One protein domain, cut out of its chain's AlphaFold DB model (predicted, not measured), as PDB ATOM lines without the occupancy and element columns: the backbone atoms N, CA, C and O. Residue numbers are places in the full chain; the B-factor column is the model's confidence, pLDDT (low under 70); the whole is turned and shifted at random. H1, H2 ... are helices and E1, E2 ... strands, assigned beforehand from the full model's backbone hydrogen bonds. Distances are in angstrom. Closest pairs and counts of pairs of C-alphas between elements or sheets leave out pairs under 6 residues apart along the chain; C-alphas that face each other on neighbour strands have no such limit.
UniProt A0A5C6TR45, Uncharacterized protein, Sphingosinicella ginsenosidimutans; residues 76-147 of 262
ATOM      1  N   PHE A  76     262.654 173.058 235.506       84.12
ATOM      2  CA  PHE A  76     262.074 174.031 236.428       84.12
ATOM      3  C   PHE A  76     263.143 174.971 236.973       84.12
ATOM      4  O   PHE A  76     264.218 174.534 237.394       84.12
ATOM      5  N   VAL A  77     262.822 176.259 237.013       75.88
ATOM      6  CA  VAL A  77     263.675 177.244 237.679       75.88
ATOM      7  C   VAL A  77     263.437 177.188 239.195       75.88
ATOM      8  O   VAL A  77     262.295 177.008 239.625       75.88
ATOM      9  N   PRO A  78     264.477 177.347 240.036       77.88
ATOM     10  CA  PRO A  78     264.296 177.455 241.479       77.88
ATOM     11  C   PRO A  78     263.317 178.587 241.860       77.88
ATOM     12  O   PRO A  78     263.446 179.690 241.323       77.88
ATOM     13  N   PRO A  79     262.405 178.381 242.836       76.75
ATOM     14  CA  PRO A  79     261.381 179.368 243.210       76.75
ATOM     15  C   PRO A  79     261.923 180.738 243.628       76.75
ATOM     16  O   PRO A  79     261.219 181.736 243.534       76.75
ATOM     17  N   PHE A  80     263.181 180.805 244.069       78.81
ATOM     18  CA  PHE A  80     263.865 182.059 244.378       78.81
ATOM     19  C   PHE A  80     263.785 183.072 243.221       78.81
ATOM     20  O   PHE A  80     263.473 184.239 243.443       78.81
ATOM     21  N   PHE A  81     263.945 182.611 241.977       80.31
ATOM     22  CA  PHE A  81     263.913 183.459 240.779       80.31
ATOM     23  C   PHE A  81     262.495 183.831 240.317       80.31
ATOM     24  O   PHE A  81     262.316 184.412 239.250       80.31
ATOM     25  N   PHE A  82     261.462 183.481 241.092       79.94
ATOM     26  CA  PHE A  82     260.076 183.832 240.772       79.94
ATOM     27  C   PHE A  82     259.686 185.180 241.371       79.94
ATOM     28  O   PHE A  82     258.619 185.700 241.049       79.94
ATOM     29  N   SER A  83     260.537 185.740 242.235       75.56
ATOM     30  CA  SER A  83     260.335 187.068 242.798       75.56
ATOM     31  C   SER A  83     260.211 188.120 241.681       75.56
ATOM     32  O   SER A  83     260.955 188.045 240.695       75.56
ATOM     33  N   PRO A  84     259.318 189.123 241.819       78.62
ATOM     34  CA  PRO A  84     259.135 190.182 240.824       78.62
ATOM     35  C   PRO A  84     260.432 190.885 240.415       78.62
ATOM     36  O   PRO A  84     260.558 191.286 239.265       78.62
ATOM     37  N   GLN A  85     261.420 190.955 241.312       77.31
ATOM     38  CA  GLN A  85     262.722 191.580 241.056       77.31
ATOM     39  C   GLN A  85     263.520 190.942 239.910       77.31
ATOM     40  O   GLN A  85     264.401 191.589 239.363       77.31
ATOM     41  N   PHE A  86     263.237 189.684 239.556       86.62
ATOM     42  CA  PHE A  86     263.878 189.006 238.426       86.62
ATOM     43  C   PHE A  86     263.045 189.103 237.149       86.62
ATOM     44  O   PHE A  86     263.496 188.657 236.099       86.62
ATOM     45  N   THR A  87     261.823 189.638 237.214       89.56
ATOM     46  CA  THR A  87     260.929 189.706 236.056       89.56
ATOM     47  C   THR A  87     261.388 190.797 235.102       89.56
ATOM     48  O   THR A  87     261.590 191.944 235.488       89.56
ATOM     49  N   ILE A  88     261.502 190.447 233.825       86.00
ATOM     50  CA  ILE A  88     261.843 191.388 232.762       86.00
ATOM     51  C   ILE A  88     260.536 191.940 232.192       86.00
ATOM     52  O   ILE A  88     259.882 191.307 231.361       86.00
ATOM     53  N   GLY A  89     260.145 193.132 232.646       83.88
ATOM     54  CA  GLY A  89     258.959 193.825 232.131       83.88
ATOM     55  C   GLY A  89     259.133 194.316 230.689       83.88
ATOM     56  O   GLY A  89     258.197 194.272 229.892       83.88
ATOM     57  N   ASN A  90     260.355 194.701 230.323       83.62
ATOM     58  CA  ASN A  90     260.649 195.429 229.087       83.62
ATOM     59  C   ASN A  90     261.176 194.506 227.975       83.62
ATOM     60  O   ASN A  90     262.065 194.866 227.206       83.62
ATOM     61  N   TRP A  91     260.628 193.296 227.874       84.62
ATOM     62  CA  TRP A  91     261.054 192.253 226.926       84.62
ATOM     63  C   TRP A  91     261.115 192.729 225.458       84.62
ATOM     64  O   TRP A  91     261.913 192.225 224.668       84.62
ATOM     65  N   GLN A  92     260.316 193.741 225.103       84.38
ATOM     66  CA  GLN A  92     260.279 194.372 223.779       84.38
ATOM     67  C   GLN A  92     261.602 195.049 223.401       84.38
ATOM     68  O   GLN A  92     262.010 194.969 222.243       84.38
ATOM     69  N   LEU A  93     262.288 195.682 224.360       81.06
ATOM     70  CA  LEU A  93     263.548 196.398 224.113       81.06
ATOM     71  C   LEU A  93     264.670 195.447 223.692       81.06
ATOM     72  O   LEU A  93     265.512 195.792 222.865       81.06
ATOM     73  N   TYR A  94     264.625 194.221 224.208       80.19
ATOM     74  CA  TYR A  94     265.579 193.161 223.904       80.19
ATOM     75  C   TYR A  94     265.192 192.327 222.670       80.19
ATOM     76  O   TYR A  94     265.899 191.386 222.307       80.19
ATOM     77  N   GLY A  95     264.070 192.650 222.014       83.44
ATOM     78  CA  GLY A  95     263.571 191.904 220.857       83.44
ATOM     79  C   GLY A  95     263.092 190.491 221.202       83.44
ATOM     80  O   GLY A  95     263.108 189.605 220.343       83.44
ATOM     81  N   PHE A  96     262.698 190.252 222.454       85.69
ATOM     82  CA  PHE A  96     262.138 188.968 222.858       85.69
ATOM     83  C   PHE A  96     260.706 188.815 222.346       85.69
ATOM     84  O   PHE A  96     260.011 189.789 222.055       85.69
ATOM     85  N   ALA A  97     260.251 187.568 222.246       84.81
ATOM     86  CA  ALA A  97     258.854 187.293 221.949       84.81
ATOM     87  C   ALA A  97     257.963 187.752 223.112       84.81
ATOM     88  O   ALA A  97     258.351 187.643 224.279       84.81
ATOM     89  N   ALA A  98     256.758 188.221 222.787       87.00
ATOM     90  CA  ALA A  98     255.755 188.537 223.794       87.00
ATOM     91  C   ALA A  98     255.445 187.280 224.625       87.00
ATOM     92  O   ALA A  98     255.171 186.231 224.032       87.00
ATOM     93  N   PRO A  99     255.489 187.349 225.967       87.38
ATOM     94  CA  PRO A  99     255.091 186.220 226.794       87.38
ATOM     95  C   PRO A  99     253.595 185.937 226.599       87.38
ATOM     96  O   PRO A  99     252.776 186.858 226.557       87.38
ATOM     97  N   GLY A 100     253.236 184.660 226.460       86.44
ATOM     98  CA  GLY A 100     251.843 184.219 226.439       86.44
ATOM     99  C   GLY A 100     251.155 184.379 227.799       86.44
ATOM    100  O   GLY A 100     251.774 184.747 228.797       86.44
ATOM    101  N   ALA A 101     249.857 184.072 227.862       85.75
ATOM    102  CA  ALA A 101     249.111 184.114 229.119       85.75
ATOM    103  C   ALA A 101     249.764 183.206 230.178       85.75
ATOM    104  O   ALA A 101     250.039 182.036 229.919       85.75
ATOM    105  N   GLY A 102     250.033 183.762 231.362       85.75
ATOM    106  CA  GLY A 102     250.703 183.053 232.459       85.75
ATOM    107  C   GLY A 102     252.214 182.863 232.277       85.75
ATOM    108  O   GLY A 102     252.855 182.337 233.180       85.75
ATOM    109  N   GLN A 103     252.793 183.305 231.158       91.38
ATOM    110  CA  GLN A 103     254.234 183.272 230.942       91.38
ATOM    111  C   GLN A 103     254.893 184.576 231.388       91.38
ATOM    112  O   GLN A 103     254.272 185.640 231.397       91.38
ATOM    113  N   ARG A 104     256.183 184.511 231.716       91.56
ATOM    114  CA  ARG A 104     256.991 185.711 231.968       91.56
ATOM    115  C   ARG A 104     258.451 185.489 231.621       91.56
ATOM    116  O   ARG A 104     258.977 184.394 231.794       91.56
ATOM    117  N   TRP A 105     259.105 186.553 231.179       91.81
ATOM    118  CA  TRP A 105     260.555 186.575 231.069       91.81
ATOM    119  C   TRP A 105     261.163 186.866 232.435       91.81
ATOM    120  O   TRP A 105     260.723 187.783 233.129       91.81
ATOM    121  N   ILE A 106     262.177 186.093 232.809       89.69
ATOM    122  CA  ILE A 106     263.000 186.352 233.985       89.69
ATOM    123  C   ILE A 106     264.467 186.494 233.599       89.69
ATOM    124  O   ILE A 106     264.930 185.879 232.634       89.69
ATOM    125  N   ARG A 107     265.197 187.274 234.387       87.19
ATOM    126  CA  ARG A 107     266.647 187.354 234.327       87.19
ATOM    127  C   ARG A 107     267.251 186.281 235.223       87.19
ATOM    128  O   ARG A 107     266.957 186.203 236.416       87.19
ATOM    129  N   TYR A 108     268.125 185.478 234.636       84.12
ATOM    130  CA  TYR A 108     268.927 184.478 235.318       84.12
ATOM    131  C   TYR A 108     270.402 184.781 235.046       84.12
ATOM    132  O   TYR A 108     270.973 184.319 234.060       84.12
ATOM    133  N   TYR A 109     271.008 185.590 235.916       84.94
ATOM    134  CA  TYR A 109     272.363 186.127 235.734       84.94
ATOM    135  C   TYR A 109     272.520 186.867 234.393       84.94
ATOM    136  O   TYR A 109     271.890 187.908 234.201       84.94
ATOM    137  N   ASP A 110     273.336 186.336 233.481       82.44
ATOM    138  CA  ASP A 110     273.609 186.894 232.151       82.44
ATOM    139  C   ASP A 110     272.575 186.457 231.100       82.44
ATOM    140  O   ASP A 110     272.570 186.969 229.983       82.44
ATOM    141  N   ASP A 111     271.687 185.523 231.441       86.50
ATOM    142  CA  ASP A 111     270.748 184.908 230.508       86.50
ATOM    143  C   ASP A 111     269.299 185.319 230.840       86.50
ATOM    144  O   ASP A 111     268.972 185.706 231.966       86.50
ATOM    145  N   ALA A 112     268.403 185.239 229.854       89.50
ATOM    146  CA  ALA A 112     266.966 185.440 230.040       89.50
ATOM    147  C   ALA A 112     266.202 184.155 229.745       89.50
ATOM    148  O   ALA A 112     266.390 183.536 228.693       89.50
ATOM    149  N   TYR A 113     265.297 183.779 230.646       91.88
ATOM    150  CA  TYR A 113     264.465 182.588 230.508       91.88
ATOM    151  C   TYR A 113     262.989 182.967 230.453       91.88
ATOM    152  O   TYR A 113     262.507 183.754 231.266       91.88
ATOM    153  N   LEU A 114     262.262 182.382 229.505       92.69
ATOM    154  CA  LEU A 114     260.809 182.461 229.448       92.69
ATOM    155  C   LEU A 114     260.243 181.317 230.274       92.69
ATOM    156  O   LEU A 114     260.505 180.156 229.963       92.69
ATOM    157  N   LEU A 115     259.470 181.640 231.303       91.75
ATOM    158  CA  LEU A 115     258.799 180.658 232.144       91.75
ATOM    159  C   LEU A 115     257.335 180.520 231.751       91.75
ATOM    160  O   LEU A 115     256.719 181.511 231.362       91.75
ATOM    161  N   ASP A 116     256.781 179.319 231.892       89.94
ATOM    162  CA  ASP A 116     255.334 179.104 231.945       89.94
ATOM    163  C   ASP A 116     254.753 179.368 233.344       89.94
ATOM    164  O   ASP A 116     255.477 179.711 234.283       89.94
ATOM    165  N   GLY A 117     253.429 179.236 233.472       82.12
ATOM    166  CA  GLY A 117     252.721 179.474 234.733       82.12
ATOM    167  C   GLY A 117     253.147 178.530 235.860       82.12
ATOM    168  O   GLY A 117     253.062 178.902 237.029       82.12
ATOM    169  N   ASP A 118     253.675 177.357 235.507       83.88
ATOM    170  CA  ASP A 118     254.174 176.344 236.439       83.88
ATOM    171  C   ASP A 118     255.673 176.516 236.749       83.88
ATOM    172  O   ASP A 118     256.221 175.832 237.620       83.88
ATOM    173  N   GLY A 119     256.355 177.440 236.063       82.62
ATOM    174  CA  GLY A 119     257.764 177.749 236.274       82.62
ATOM    175  C   GLY A 119     258.754 176.877 235.498       82.62
ATOM    176  O   GLY A 119     259.936 176.823 235.863       82.62
ATOM    177  N   ARG A 120     258.310 176.190 234.438       87.31
ATOM    178  CA  ARG A 120     259.210 175.529 233.481       87.31
ATOM    179  C   ARG A 120     259.743 176.514 232.461       87.31
ATOM    180  O   ARG A 120     259.044 177.411 232.004       87.31
ATOM    181  N   ILE A 121     260.977 176.271 232.033       87.31
ATOM    182  CA  ILE A 121     261.631 177.052 230.986       87.31
ATOM    183  C   ILE A 121     261.077 176.654 229.614       87.31
ATOM    184  O   ILE A 121     261.288 175.532 229.149       87.31
ATOM    185  N   VAL A 122     260.431 177.597 228.941       89.88
ATOM    186  CA  VAL A 122     259.895 177.463 227.580       89.88
ATOM    187  C   VAL A 122     260.912 177.938 226.542       89.88
ATOM    188  O   VAL A 122     261.124 177.272 225.527       89.88
ATOM    189  N   ASP A 123     261.577 179.065 226.800       87.75
ATOM    190  CA  ASP A 123     262.582 179.663 225.914       87.75
ATOM    191  C   ASP A 123     263.780 180.195 226.714       87.75
ATOM    192  O   ASP A 123     263.674 180.473 227.908       87.75
ATOM    193  N   VAL A 124     264.927 180.308 226.045       87.56
ATOM    194  CA  VAL A 124     266.205 180.756 226.601       87.56
ATOM    195  C   VAL A 124     266.870 181.722 225.621       87.56
ATOM    196  O   VAL A 124     266.955 181.444 224.422       87.56
ATOM    197  N   ARG A 125     267.367 182.843 226.144       83.56
ATOM    198  CA  ARG A 125     268.205 183.816 225.439       83.56
ATOM    199  C   ARG A 125     269.495 183.987 226.218       83.56
ATOM    200  O   ARG A 125     269.467 184.392 227.372       83.56
ATOM    201  N   GLU A 126     270.603 183.631 225.586       83.88
ATOM    202  CA  GLU A 126     271.899 183.549 226.254       83.88
ATOM    203  C   GLU A 126     272.774 184.766 225.958       83.88
ATOM    204  O   GLU A 126     272.682 185.348 224.873       83.88
ATOM    205  N   GLY A 127     273.672 185.083 226.895       75.31
ATOM    206  CA  GLY A 127     274.744 186.062 226.696       75.31
ATOM    207  C   GLY A 127     274.227 187.478 226.469       75.31
ATOM    208  O   GLY A 127     274.692 188.171 225.562       75.31
ATOM    209  N   LEU A 128     273.230 187.883 227.254       77.88
ATOM    210  CA  LEU A 128     272.652 189.212 227.156       77.88
ATOM    211  C   LEU A 128     273.546 190.229 227.856       77.88
ATOM    212  O   LEU A 128     273.955 190.056 229.001       77.88
ATOM    213  N   ASP A 129     273.807 191.318 227.144       79.25
ATOM    214  CA  ASP A 129     274.374 192.528 227.719       79.25
ATOM    215  C   ASP A 129     273.225 193.368 228.287       79.25
ATOM    216  O   ASP A 129     272.495 194.039 227.548       79.25
ATOM    217  N   TRP A 130     273.032 193.264 229.598       76.00
ATOM    218  CA  TRP A 130     271.959 193.942 230.322       76.00
ATOM    219  C   TRP A 130     272.186 195.448 230.464       76.00
ATOM    220  O   TRP A 130     271.222 196.203 230.581       76.00
ATOM    221  N   ASP A 131     273.437 195.895 230.368       74.88
ATOM    222  CA  ASP A 131     273.795 197.310 230.480       74.88
ATOM    223  C   ASP A 131     273.518 198.062 229.169       74.88
ATOM    224  O   ASP A 131     273.377 199.290 229.145       74.88
ATOM    225  N   ARG A 132     273.377 197.323 228.060       67.31
ATOM    226  CA  ARG A 132     273.201 197.857 226.703       67.31
ATOM    227  C   ARG A 132     272.038 198.837 226.554       67.31
ATOM    228  O   ARG A 132     272.121 199.742 225.722       67.31
ATOM    229  N   TYR A 133     270.959 198.651 227.311       63.47
ATOM    230  CA  TYR A 133     269.720 199.424 227.170       63.47
ATOM    231  C   TYR A 133     269.473 200.408 228.321       63.47
ATOM    232  O   TYR A 133     268.401 201.005 228.389       63.47
ATOM    233  N   GLY A 134     270.468 200.625 229.192       56.62
ATOM    234  CA  GLY A 134     270.382 201.600 230.284       56.62
ATOM    235  C   GLY A 134     269.375 201.231 231.375       56.62
ATOM    236  O   GLY A 134     268.957 202.103 232.138       56.62
ATOM    237  N   GLU A 135     268.967 199.961 231.443       62.56
ATOM    238  CA  GLU A 135     268.166 199.453 232.550       62.56
ATOM    239  C   GLU A 135     269.027 199.330 233.803       62.56
ATOM    240  O   GLU A 135     270.172 198.888 233.767       62.56
ATOM    241  N   HIS A 136     268.449 199.730 234.927       64.06
ATOM    242  CA  HIS A 136     269.079 199.726 236.241       64.06
ATOM    243  C   HIS A 136     269.002 198.325 236.844       64.06
ATOM    244  O   HIS A 136     268.313 198.068 237.827       64.06
ATOM    245  N   TRP A 137     269.711 197.391 236.228       67.25
ATOM    246  CA  TRP A 137     269.995 196.129 236.877       67.25
ATOM    247  C   TRP A 137     271.275 196.260 237.688       67.25
ATOM    248  O   TRP A 137     272.329 196.585 237.149       67.25
ATOM    249  N   ALA A 138     271.176 195.992 238.981       64.44
ATOM    250  CA  ALA A 138     272.315 195.975 239.879       64.44
ATOM    251  C   ALA A 138     272.554 194.549 240.388       64.44
ATOM    252  O   ALA A 138     271.706 193.661 240.259       64.44
ATOM    253  N   MET A 139     273.741 194.329 240.941       63.03
ATOM    254  CA  MET A 139     274.099 193.084 241.611       63.03
ATOM    255  C   MET A 139     274.202 193.358 243.110       63.03
ATOM    256  O   MET A 139     274.900 194.287 243.513       63.03
ATOM    257  N   ASP A 140     273.522 192.551 243.924       61.84
ATOM    258  CA  ASP A 140     273.790 192.452 245.361       61.84
ATOM    259  C   ASP A 140     274.623 191.184 245.594       61.84
ATOM    260  O   ASP A 140     274.118 190.055 245.549       61.84
ATOM    261  N   GLY A 141     275.943 191.359 245.705       72.44
ATOM    262  CA  GLY A 141     276.900 190.258 245.611       72.44
ATOM    263  C   GLY A 141     276.846 189.587 244.234       72.44
ATOM    264  O   GLY A 141     277.113 190.229 243.223       72.44
ATOM    265  N   ASP A 142     276.478 188.303 244.203       66.75
ATOM    266  CA  ASP A 142     276.327 187.514 242.971       66.75
ATOM    267  C   ASP A 142     274.863 187.420 242.493       66.75
ATOM    268  O   ASP A 142     274.566 186.686 241.552       66.75
ATOM    269  N   VAL A 143     273.912 188.098 243.143       65.44
ATOM    270  CA  VAL A 143     272.482 187.979 242.815       65.44
ATOM    271  C   VAL A 143     272.002 189.214 242.046       65.44
ATOM    272  O   VAL A 143     272.125 190.329 242.556       65.44
ATOM    273  N   PRO A 144     271.406 189.050 240.849       63.28
ATOM    274  CA  PRO A 144     270.857 190.177 240.106       63.28
ATOM    275  C   PRO A 144     269.566 190.682 240.751       63.28
ATOM    276  O   PRO A 144     268.708 189.892 241.140       63.28
ATOM    277  N   TYR A 145     269.383 191.997 240.795       68.44
ATOM    278  CA  TYR A 145     268.112 192.604 241.169       68.44
ATOM    279  C   TYR A 145     267.816 193.834 240.308       68.44
ATOM    280  O   TYR A 145     268.719 194.488 239.779       68.44
ATOM    281  N   TYR A 146     266.529 194.133 240.144       65.56
ATOM    282  CA  TYR A 146     266.090 195.361 239.495       65.56
ATOM    283  C   TYR A 146     266.205 196.520 240.495       65.56
ATOM    284  O   TYR A 146     265.425 196.598 241.445       65.56
ATOM    285  N   GLY A 147     267.216 197.369 240.317       57.31
ATOM    286  CA  GLY A 147     267.499 198.507 241.186       57.31
ATOM    287  C   GLY A 147     266.779 199.771 240.746       57.31
ATOM    288  O   GLY A 147     266.504 199.985 239.578       57.31
TER     289      GLY A 147
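This is residues 76 to 147 of the 262 residues of an uncharacterized protein of Sphingosinicella ginsenosidimutans (UniProt A0A5C6TR45). With little regular structure, this is a small sheet, E1, E2 and E3, in the middle; hairpin E4 and E5 sits off one end, and unnamed residues 83 to 103 wind past E1. The 72 printed residues run H1, E1, E2, E3, E4, E5, mostly strand, with 27 in named elements. Both sheets, E1 - E2 - E3 and E4 - E5, are antiparallel. The whole is compact, radius of gyration of the C-alphas 11.4 A, spanning 27 by 25 by 19 A.

Find C-alpha 79 at (261.381, 179.368, 243.210), where H1, residues 79 to 82, begins. Then come E1, 104 to 108, 12.5 A; E2, 111 to 115, 12.8 A; E3, 121 to 125, 10.9 A; E4, 137 to 140; and E5, 143 to 146, ending at C-alpha (266.090, 195.361, 239.495).

H1, too short for an O i to N i+4 pair, has its one O i to N i+3 pair within range; it only grazes the sheet with residues 81 to 82. E1, E2 and E3 form a meander, each strand the antiparallel neighbour of the one before: look for N 106 and O 113, 2.8 A, and N 114 and O 123, 2.9 A. In hairpin E4 and E5, N 145 and O 138 are 2.9 A apart. E3 and E4 are apart.

The C-alphas of Ala 101 and Gly 141 are farthest apart, 32.9 A. The printed part has no cut; links H1 to E1 and E3 to E4 are long. Confidence is under 70 at residues 132 to 140 and 142 to 147.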